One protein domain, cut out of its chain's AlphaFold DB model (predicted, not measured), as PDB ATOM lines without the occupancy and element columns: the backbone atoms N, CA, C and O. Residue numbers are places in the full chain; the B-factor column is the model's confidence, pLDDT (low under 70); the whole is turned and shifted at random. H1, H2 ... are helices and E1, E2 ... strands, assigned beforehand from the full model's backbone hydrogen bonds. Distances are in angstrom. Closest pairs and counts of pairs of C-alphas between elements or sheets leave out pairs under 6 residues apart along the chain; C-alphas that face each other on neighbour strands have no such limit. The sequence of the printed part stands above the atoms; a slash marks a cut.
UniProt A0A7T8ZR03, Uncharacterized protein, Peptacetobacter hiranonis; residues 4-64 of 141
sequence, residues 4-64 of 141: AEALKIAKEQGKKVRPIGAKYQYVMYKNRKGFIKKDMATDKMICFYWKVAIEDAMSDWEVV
ATOM      1  N   ALA A   4      24.770 -34.475  25.263       82.44
ATOM      2  CA  ALA A   4      25.306 -33.112  25.195       82.44
ATOM      3  C   ALA A   4      25.777 -32.596  26.571       82.44
ATOM      4  O   ALA A   4      26.867 -32.030  26.684       82.44
ATOM      5  N   GLU A   5      25.003 -32.857  27.625       86.25
ATOM      6  CA  GLU A   5      25.361 -32.555  29.015       86.25
ATOM      7  C   GLU A   5      26.585 -33.349  29.478       86.25
ATOM      8  O   GLU A   5      27.521 -32.776  30.042       86.25
ATOM      9  N   ALA A   6      26.625 -34.653  29.185       82.31
ATOM     10  CA  ALA A   6      27.759 -35.509  29.526       82.31
ATOM     11  C   ALA A   6      29.056 -35.018  28.861       82.31
ATOM     12  O   ALA A   6      30.111 -34.944  29.494       82.31
ATOM     13  N   LEU A   7      28.973 -34.616  27.591       78.31
ATOM     14  CA  LEU A   7      30.102 -34.085  26.833       78.31
ATOM     15  C   LEU A   7      30.599 -32.748  27.377       78.31
ATOM     16  O   LEU A   7      31.812 -32.528  27.449       78.31
ATOM     17  N   LYS A   8      29.680 -31.874  27.795       83.69
ATOM     18  CA  LYS A   8      30.024 -30.612  28.449       83.69
ATOM     19  C   LYS A   8      30.791 -30.863  29.750       83.69
ATOM     20  O   LYS A   8      31.877 -30.312  29.922       83.69
ATOM     21  N   ILE A   9      30.298 -31.762  30.608       80.94
ATOM     22  CA  ILE A   9      30.969 -32.150  31.861       80.94
ATOM     23  C   ILE A   9      32.362 -32.725  31.588       80.94
ATOM     24  O   ILE A   9      33.328 -32.329  32.243       80.94
ATOM     25  N   ALA A  10      32.493 -33.621  30.609       77.88
ATOM     26  CA  ALA A  10      33.781 -34.215  30.265       77.88
ATOM     27  C   ALA A  10      34.802 -33.161  29.809       77.88
ATOM     28  O   ALA A  10      35.954 -33.179  30.242       77.88
ATOM     29  N   LYS A  11      34.373 -32.203  28.980       76.56
ATOM     30  CA  LYS A  11      35.235 -31.139  28.454       76.56
ATOM     31  C   LYS A  11      35.630 -30.112  29.517       76.56
ATOM     32  O   LYS A  11      36.803 -29.750  29.607       76.56
ATOM     33  N   GLU A  12      34.665 -29.622  30.288       79.38
ATOM     34  CA  GLU A  12      34.864 -28.529  31.249       79.38
ATOM     35  C   GLU A  12      35.533 -29.014  32.538       79.38
ATOM     36  O   GLU A  12      36.431 -28.352  33.055       79.38
ATOM     37  N   GLN A  13      35.128 -30.187  33.034       77.81
ATOM     38  CA  GLN A  13      35.575 -30.723  34.324       77.81
ATOM     39  C   GLN A  13      36.642 -31.816  34.186       77.81
ATOM     40  O   GLN A  13      37.153 -32.295  35.194       77.81
ATOM     41  N   GLY A  14      36.972 -32.249  32.963       71.62
ATOM     42  CA  GLY A  14      37.945 -33.323  32.727       71.62
ATOM     43  C   GLY A  14      37.493 -34.696  33.235       71.62
ATOM     44  O   GLY A  14      38.328 -35.581  33.426       71.62
ATOM     45  N   LYS A  15      36.191 -34.877  33.486       79.06
ATOM     46  CA  LYS A  15      35.630 -36.126  34.008       79.06
ATOM     47  C   LYS A  15      35.381 -37.141  32.898       79.06
ATOM     48  O   LYS A  15      35.183 -36.796  31.735       79.06
ATOM     49  N   LYS A  16      35.364 -38.418  33.266       79.94
ATOM     50  CA  LYS A  16      34.990 -39.508  32.359       79.94
ATOM     51  C   LYS A  16      33.478 -39.689  32.370       79.94
ATOM     52  O   LYS A  16      32.856 -39.602  33.426       79.94
ATOM     53  N   VAL A  17      32.899 -39.976  31.211       81.25
ATOM     54  CA  VAL A  17      31.459 -40.206  31.053       81.25
ATOM     55  C   VAL A  17      31.208 -41.468  30.233       81.25
ATOM     56  O   VAL A  17      32.073 -41.911  29.468       81.25
ATOM     57  N   ARG A  18      30.040 -42.083  30.407       82.12
ATOM     58  CA  ARG A  18      29.630 -43.247  29.612       82.12
ATOM     59  C   ARG A  18      28.112 -43.303  29.424       82.12
ATOM     60  O   ARG A  18      27.405 -42.770  30.283       82.12
ATOM     61  N   PRO A  19      27.623 -43.969  28.365       84.38
ATOM     62  CA  PRO A  19      26.229 -44.370  28.290       84.38
ATOM     63  C   PRO A  19      25.949 -45.443  29.352       84.38
ATOM     64  O   PRO A  19      26.777 -46.327  29.597       84.38
ATOM     65  N   ILE A  20      24.793 -45.361  30.001       81.62
ATOM     66  CA  ILE A  20      24.334 -46.319  31.006       81.62
ATOM     67  C   ILE A  20      24.068 -47.661  30.318       81.62
ATOM     68  O   ILE A  20      23.444 -47.724  29.264       81.62
ATOM     69  N   GLY A  21      24.575 -48.748  30.902       73.12
ATOM     70  CA  GLY A  21      24.414 -50.106  30.363       73.12
ATOM     71  C   GLY A  21      25.323 -50.449  29.174       73.12
ATOM     72  O   GLY A  21      25.423 -51.619  28.805       73.12
ATOM     73  N   ALA A  22      26.049 -49.481  28.609       71.81
ATOM     74  CA  ALA A  22      27.000 -49.741  27.537       71.81
ATOM     75  C   ALA A  22      28.263 -50.441  28.059       71.81
ATOM     76  O   ALA A  22      28.754 -50.161  29.152       71.81
ATOM     77  N   LYS A  23      28.863 -51.310  27.233       70.56
ATOM     78  CA  LYS A  23      30.145 -51.991  27.525       70.56
ATOM     79  C   LYS A  23      31.376 -51.094  27.318       70.56
ATOM     80  O   LYS A  23      32.511 -51.543  27.487       70.56
ATOM     81  N   TYR A  24      31.161 -49.829  26.958       72.25
ATOM     82  CA  TYR A  24      32.202 -48.901  26.532       72.25
ATOM     83  C   TYR A  24      32.181 -47.599  27.338       72.25
ATOM     84  O   TYR A  24      31.130 -47.129  27.759       72.25
ATOM     85  N   GLN A  25      33.357 -46.993  27.520       70.06
ATOM     86  CA  GLN A  25      33.521 -45.657  28.103       70.06
ATOM     87  C   GLN A  25      34.077 -44.681  27.072       70.06
ATOM     88  O   GLN A  25      34.931 -45.052  26.264       70.06
ATOM     89  N   TYR A  26      33.644 -43.423  27.156       70.19
ATOM     90  CA  TYR A  26      34.116 -42.348  26.293       70.19
ATOM     91  C   TYR A  26      34.887 -41.326  27.127       70.19
ATOM     92  O   TYR A  26      34.356 -40.691  28.036       70.19
ATOM     93  N   VAL A  27      36.174 -41.170  26.822       65.75
ATOM     94  CA  VAL A  27      37.044 -40.203  27.502       65.75
ATOM     95  C   VAL A  27      37.343 -39.052  26.553       65.75
ATOM     96  O   VAL A  27      37.908 -39.267  25.479       65.75
ATOM     97  N   MET A  28      36.988 -37.830  26.956       63.16
ATOM     98  CA  MET A  28      37.413 -36.608  26.278       63.16
ATOM     99  C   MET A  28      38.531 -35.961  27.093       63.16
ATOM    100  O   MET A  28      38.353 -35.620  28.258       63.16
ATOM    101  N   TYR A  29      39.700 -35.798  26.483       58.22
ATOM    102  CA  TYR A  29      40.796 -35.057  27.098       58.22
ATOM    103  C   TYR A  29      40.651 -33.579  26.745       58.22
ATOM    104  O   TYR A  29      40.386 -33.258  25.589       58.22
ATOM    105  N   LYS A  30      40.904 -32.687  27.711       49.62
ATOM    106  CA  LYS A  30      40.785 -31.220  27.576       49.62
ATOM    107  C   LYS A  30      41.453 -30.645  26.312       49.62
ATOM    108  O   LYS A  30      40.971 -29.668  25.753       49.62
ATOM    109  N   ASN A  31      42.517 -31.296  25.833       55.81
ATOM    110  CA  ASN A  31      43.321 -30.858  24.686       55.81
ATOM    111  C   ASN A  31      43.043 -31.645  23.391       55.81
ATOM    112  O   ASN A  31      43.806 -31.532  22.433       55.81
ATOM    113  N   ARG A  32      42.008 -32.493  23.342       57.31
ATOM    114  CA  ARG A  32      41.705 -33.331  22.171       57.31
ATOM    115  C   ARG A  32      40.320 -33.024  21.617       57.31
ATOM    116  O   ARG A  32      39.358 -32.877  22.358       57.31
ATOM    117  N   LYS A  33      40.224 -32.978  20.286       61.00
ATOM    118  CA  LYS A  33      38.974 -32.718  19.553       61.00
ATOM    119  C   LYS A  33      38.096 -33.971  19.357       61.00
ATOM    120  O   LYS A  33      37.113 -33.904  18.629       61.00
ATOM    121  N   GLY A  34      38.452 -35.103  19.967       63.38
ATOM    122  CA  GLY A  34      37.787 -36.390  19.753       63.38
ATOM    123  C   GLY A  34      37.760 -37.266  21.002       63.38
ATOM    124  O   GLY A  34      38.404 -36.973  22.011       63.38
ATOM    125  N   PHE A  35      37.006 -38.354  20.903       67.00
ATOM    126  CA  PHE A  35      36.762 -39.320  21.965       67.00
ATOM    127  C   PHE A  35      37.733 -40.482  21.904       67.00
ATOM    128  O   PHE A  35      38.024 -40.987  20.823       67.00
ATOM    129  N   ILE A  36      38.157 -40.971  23.065       71.50
ATOM    130  CA  ILE A  36      38.747 -42.305  23.168       71.50
ATOM    131  C   ILE A  36      37.663 -43.259  23.648       71.50
ATOM    132  O   ILE A  36      37.165 -43.105  24.766       71.50
ATOM    133  N   LYS A  37      37.317 -44.237  22.806       73.31
ATOM    134  CA  LYS A  37      36.451 -45.353  23.194       73.31
ATOM    135  C   LYS A  37      37.302 -46.402  23.901       73.31
ATOM    136  O   LYS A  37      38.282 -46.893  23.335       73.31
ATOM    137  N   LYS A  38      36.930 -46.742  25.128       75.19
ATOM    138  CA  LYS A  38      37.589 -47.760  25.948       75.19
ATOM    139  C   LYS A  38      36.638 -48.921  26.191       75.19
ATOM    140  O   LYS A  38      35.490 -48.703  26.569       75.19
ATOM    141  N   ASP A  39      37.125 -50.134  25.985       72.81
ATOM    142  CA  ASP A  39      36.426 -51.355  26.366       72.81
ATOM    143  C   ASP A  39      36.486 -51.537  27.888       72.81
ATOM    144  O   ASP A  39      37.574 -51.513  28.468       72.81
ATOM    145  N   MET A  40      35.336 -51.695  28.549       69.94
ATOM    146  CA  MET A  40      35.319 -51.867  30.005       69.94
ATOM    147  C   MET A  40      35.684 -53.281  30.463       69.94
ATOM    148  O   MET A  40      36.140 -53.431  31.592       69.94
ATOM    149  N   ALA A  41      35.489 -54.307  29.631       71.44
ATOM    150  CA  ALA A  41      35.785 -55.691  29.998       71.44
ATOM    151  C   ALA A  41      37.286 -55.986  29.912       71.44
ATOM    152  O   ALA A  41      37.835 -56.708  30.737       71.44
ATOM    153  N   THR A  42      37.956 -55.410  28.915       74.56
ATOM    154  CA  THR A  42      39.375 -55.685  28.636       74.56
ATOM    155  C   THR A  42      40.316 -54.552  29.039       74.56
ATOM    156  O   THR A  42      41.530 -54.694  28.919       74.56
ATOM    157  N   ASP A  43      39.774 -53.415  29.480       67.00
ATOM    158  CA  ASP A  43      40.501 -52.169  29.753       67.00
ATOM    159  C   ASP A  43      41.278 -51.610  28.536       67.00
ATOM    160  O   ASP A  43      42.042 -50.650  28.661       67.00
ATOM    161  N   LYS A  44      41.075 -52.170  27.336       72.25
ATOM    162  CA  LYS A  44      41.786 -51.772  26.118       72.25
ATOM    163  C   LYS A  44      41.206 -50.482  25.544       72.25
ATOM    164  O   LYS A  44      39.992 -50.314  25.416       72.25
ATOM    165  N   MET A  45      42.090 -49.566  25.151       70.81
ATOM    166  CA  MET A  45      41.703 -48.428  24.315       70.81
ATOM    167  C   MET A  45      41.448 -48.941  22.900       70.81
ATOM    168  O   MET A  45      42.350 -49.504  22.287       70.81
ATOM    169  N   ILE A  46      40.222 -48.772  22.407       65.00
ATOM    170  CA  ILE A  46      39.823 -49.321  21.111       65.00
ATOM    171  C   ILE A  46      40.244 -48.368  19.992       65.00
ATOM    172  O   ILE A  46      40.953 -48.795  19.090       65.00
ATOM    173  N   CYS A  47      39.817 -47.098  20.024       63.06
ATOM    174  CA  CYS A  47      40.035 -46.154  18.916       63.06
ATOM    175  C   CYS A  47      39.782 -44.684  19.307       63.06
ATOM    176  O   CYS A  47      39.063 -44.394  20.272       63.06
ATOM    177  N   PHE A  48      40.333 -43.766  18.498       58.69
ATOM    178  CA  PHE A  48      39.936 -42.355  18.451       58.69
ATOM    179  C   PHE A  48      38.712 -42.191  17.554       58.69
ATOM    180  O   PHE A  48      38.765 -42.514  16.370       58.69
ATOM    181  N   TYR A  49      37.629 -41.648  18.099       62.78
ATOM    182  CA  TYR A  49      36.402 -41.395  17.356       62.78
ATOM    183  C   TYR A  49      36.034 -39.918  17.368       62.78
ATOM    184  O   TYR A  49      36.109 -39.237  18.390       62.78
ATOM    185  N   TRP A  50      35.557 -39.447  16.220       59.91
ATOM    186  CA  TRP A  50      34.912 -38.140  16.073       59.91
ATOM    187  C   TRP A  50      33.388 -38.224  16.235       59.91
ATOM    188  O   TRP A  50      32.723 -37.196  16.303       59.91
ATOM    189  N   LYS A  51      32.834 -39.443  16.270       61.41
ATOM    190  CA  LYS A  51      31.395 -39.725  16.308       61.41
ATOM    191  C   LYS A  51      31.103 -40.846  17.309       61.41
ATOM    192  O   LYS A  51      31.877 -41.796  17.409       61.41
ATOM    193  N   VAL A  52      30.000 -40.723  18.039       65.50
ATOM    194  CA  VAL A  52      29.472 -41.757  18.945       65.50
ATOM    195  C   VAL A  52      28.472 -42.620  18.164       65.50
ATOM    196  O   VAL A  52      27.862 -42.126  17.215       65.50
ATOM    197  N   ALA A  53      28.344 -43.909  18.497       70.12
ATOM    198  CA  ALA A  53      27.330 -44.764  17.879       70.12
ATOM    199  C   ALA A  53      25.928 -44.215  18.193       70.12
ATOM    200  O   ALA A  53      25.719 -43.665  19.271       70.12
ATOM    201  N   ILE A  54      24.976 -44.342  17.266       73.12
ATOM    202  CA  ILE A  54      23.627 -43.766  17.432       73.12
ATOM    203  C   ILE A  54      22.942 -44.327  18.686       73.12
ATOM    204  O   ILE A  54      22.365 -43.566  19.455       73.12
ATOM    205  N   GLU A  55      23.088 -45.626  18.941       71.81
ATOM    206  CA  GLU A  55      22.559 -46.307  20.132       71.81
ATOM    207  C   GLU A  55      23.101 -45.694  21.437       71.81
ATOM    208  O   GLU A  55      22.340 -45.335  22.337       71.81
ATOM    209  N   ASP A  56      24.416 -45.473  21.504       71.69
ATOM    210  CA  ASP A  56      25.076 -44.830  22.646       71.69
ATOM    211  C   ASP A  56      24.663 -43.348  22.772       71.69
ATOM    212  O   ASP A  56      24.550 -42.815  23.875       71.69
ATOM    213  N   ALA A  57      24.418 -42.663  21.650       71.62
ATOM    214  CA  ALA A  57      24.002 -41.260  21.625       71.62
ATOM    215  C   ALA A  57      22.564 -41.044  22.118       71.62
ATOM    216  O   ALA A  57      22.269 -39.984  22.670       71.62
ATOM    217  N   MET A  58      21.695 -42.038  21.928       77.81
ATOM    218  CA  MET A  58      20.302 -42.025  22.383       77.81
ATOM    219  C   MET A  58      20.121 -42.563  23.809       77.81
ATOM    220  O   MET A  58      19.030 -42.457  24.360       77.81
ATOM    221  N   SER A  59      21.168 -43.135  24.404       82.00
ATOM    222  CA  SER A  59      21.124 -43.674  25.765       82.00
ATOM    223  C   SER A  59      21.177 -42.569  26.817       82.00
ATOM    224  O   SER A  59      21.674 -41.470  26.562       82.00
ATOM    225  N   ASP A  60      20.750 -42.884  28.039       86.00
ATOM    226  CA  ASP A  60      21.102 -42.067  29.196       86.00
ATOM    227  C   ASP A  60      22.599 -42.167  29.489       86.00
ATOM    228  O   ASP A  60      23.211 -43.219  29.334       86.00
ATOM    229  N   TRP A  61      23.198 -41.071  29.946       88.06
ATOM    230  CA  TRP A  61      24.610 -40.986  30.316       88.06
ATOM    231  C   TRP A  61      24.803 -40.768  31.813       88.06
ATOM    232  O   TRP A  61      23.951 -40.195  32.504       88.06
ATOM    233  N   GLU A  62      25.977 -41.172  32.288       82.81
ATOM    234  CA  GLU A  62      26.446 -40.945  33.648       82.81
ATOM    235  C   GLU A  62      27.912 -40.491  33.689       82.81
ATOM    236  O   GLU A  62      28.713 -40.766  32.787       82.81
ATOM    237  N   VAL A  63      28.270 -39.804  34.775       82.69
ATOM    238  CA  VAL A  63      29.667 -39.533  35.121       82.69
ATOM    239  C   VAL A  63      30.243 -40.790  35.750       82.69
ATOM    240  O   VAL A  63      29.715 -41.293  36.738       82.69
ATOM    241  N   VAL A  64      31.349 -41.282  35.198       78.12
ATOM    242  CA  VAL A  64      32.059 -42.422  35.774       78.12
ATOM    243  C   VAL A  64      32.748 -41.946  37.055       78.12
ATOM    244  O   VAL A  64      33.541 -41.002  36.981       78.12
TER     245      VAL A  64
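What this domain is: This is residues 4 to 64 of the 141 residues of an uncharacterized protein of Peptacetobacter hiranonis (UniProt A0A7T8ZR03). A three-strand antiparallel sheet, E2, E3 and E4, has a short strand pair, E1 and E5, next to its E2 edge, and helix H1 packs on E1, E5 and E2. E2 runs closest to the middle of the body, and the short helix H2 lies far from the middle, near the end of E1. The printed part has 61 residues, with two named helices and five named strands in the order H1 E1 E2 E3 E4 H2 E5; the class is mixed, helices and strands. The sheets run E2 - E3 - E4 and E1 - E5, both antiparallel. The whole is compact and rounded, with a radius of gyration of the C-alphas of 10.5 A and spans of 26 by 22 by 19 A.

How they stand to each other: H1, residues 4 to 13, comes closest to E1, residues 17 to 19, at the C-alphas of Ala 6 and Val 17, 6.2 A apart. The closest C-alphas of E1 and E2, residues 24 to 28, are those of Arg 18 and Gln 25, 4.8 A apart. E2 and E3, residues 35 to 39, form a hairpin at 152 degrees, with N 25 and O 38 within hydrogen-bond range at 2.9 A. E3 and E4, residues 45 to 49, form another hairpin, with N 35 and O 49 within range at 2.8 A. E2, E3 and E4 make a meander, each strand the antiparallel neighbour of the one before. H1 is on this sheet but only grazes it, with its residues 6 to 12; its closest C-alphas to E2 are those of Ala 10 and Met 28, 5.9 A apart. H2, residues 54 to 58, is not on this sheet and is apart from H1; the C-alphas of Pro 19 and Asp 56 are its closest to E1, at 5.8 A. E5, residues 61 to 63, is the antiparallel neighbour of E1 at 153 degrees, with N 62 and O 18 within range at 2.9 A. E5 is apart from E2, E3 and E4. In H1 and H2 every O i to N i+4 pair is within hydrogen-bond range.

Where its parts are: H1 begins at C-alpha 4 (25.306, -33.112, 25.195) and is 13.9 A long. E1 measures 7.2 A. E2 is 13.4 A long from C-alpha 24 (32.202, -48.901, 26.532), E3 12.8 A and E4 11.2 A. H2 measures 6.2 A, and E5 is 7.1 A long, ending at C-alpha 63 (29.667, -39.533, 35.121).

The domain as a whole: The C-alphas farthest apart, those of Glu 12 and Thr 42, are 27.7 A apart. The printed part has no cut. The link from E2 to E3 is short, the others are tight. The mean pLDDT of the printed part is 72.6; residues 27 to 35, 40, 43 and 46 to 52 are under 70.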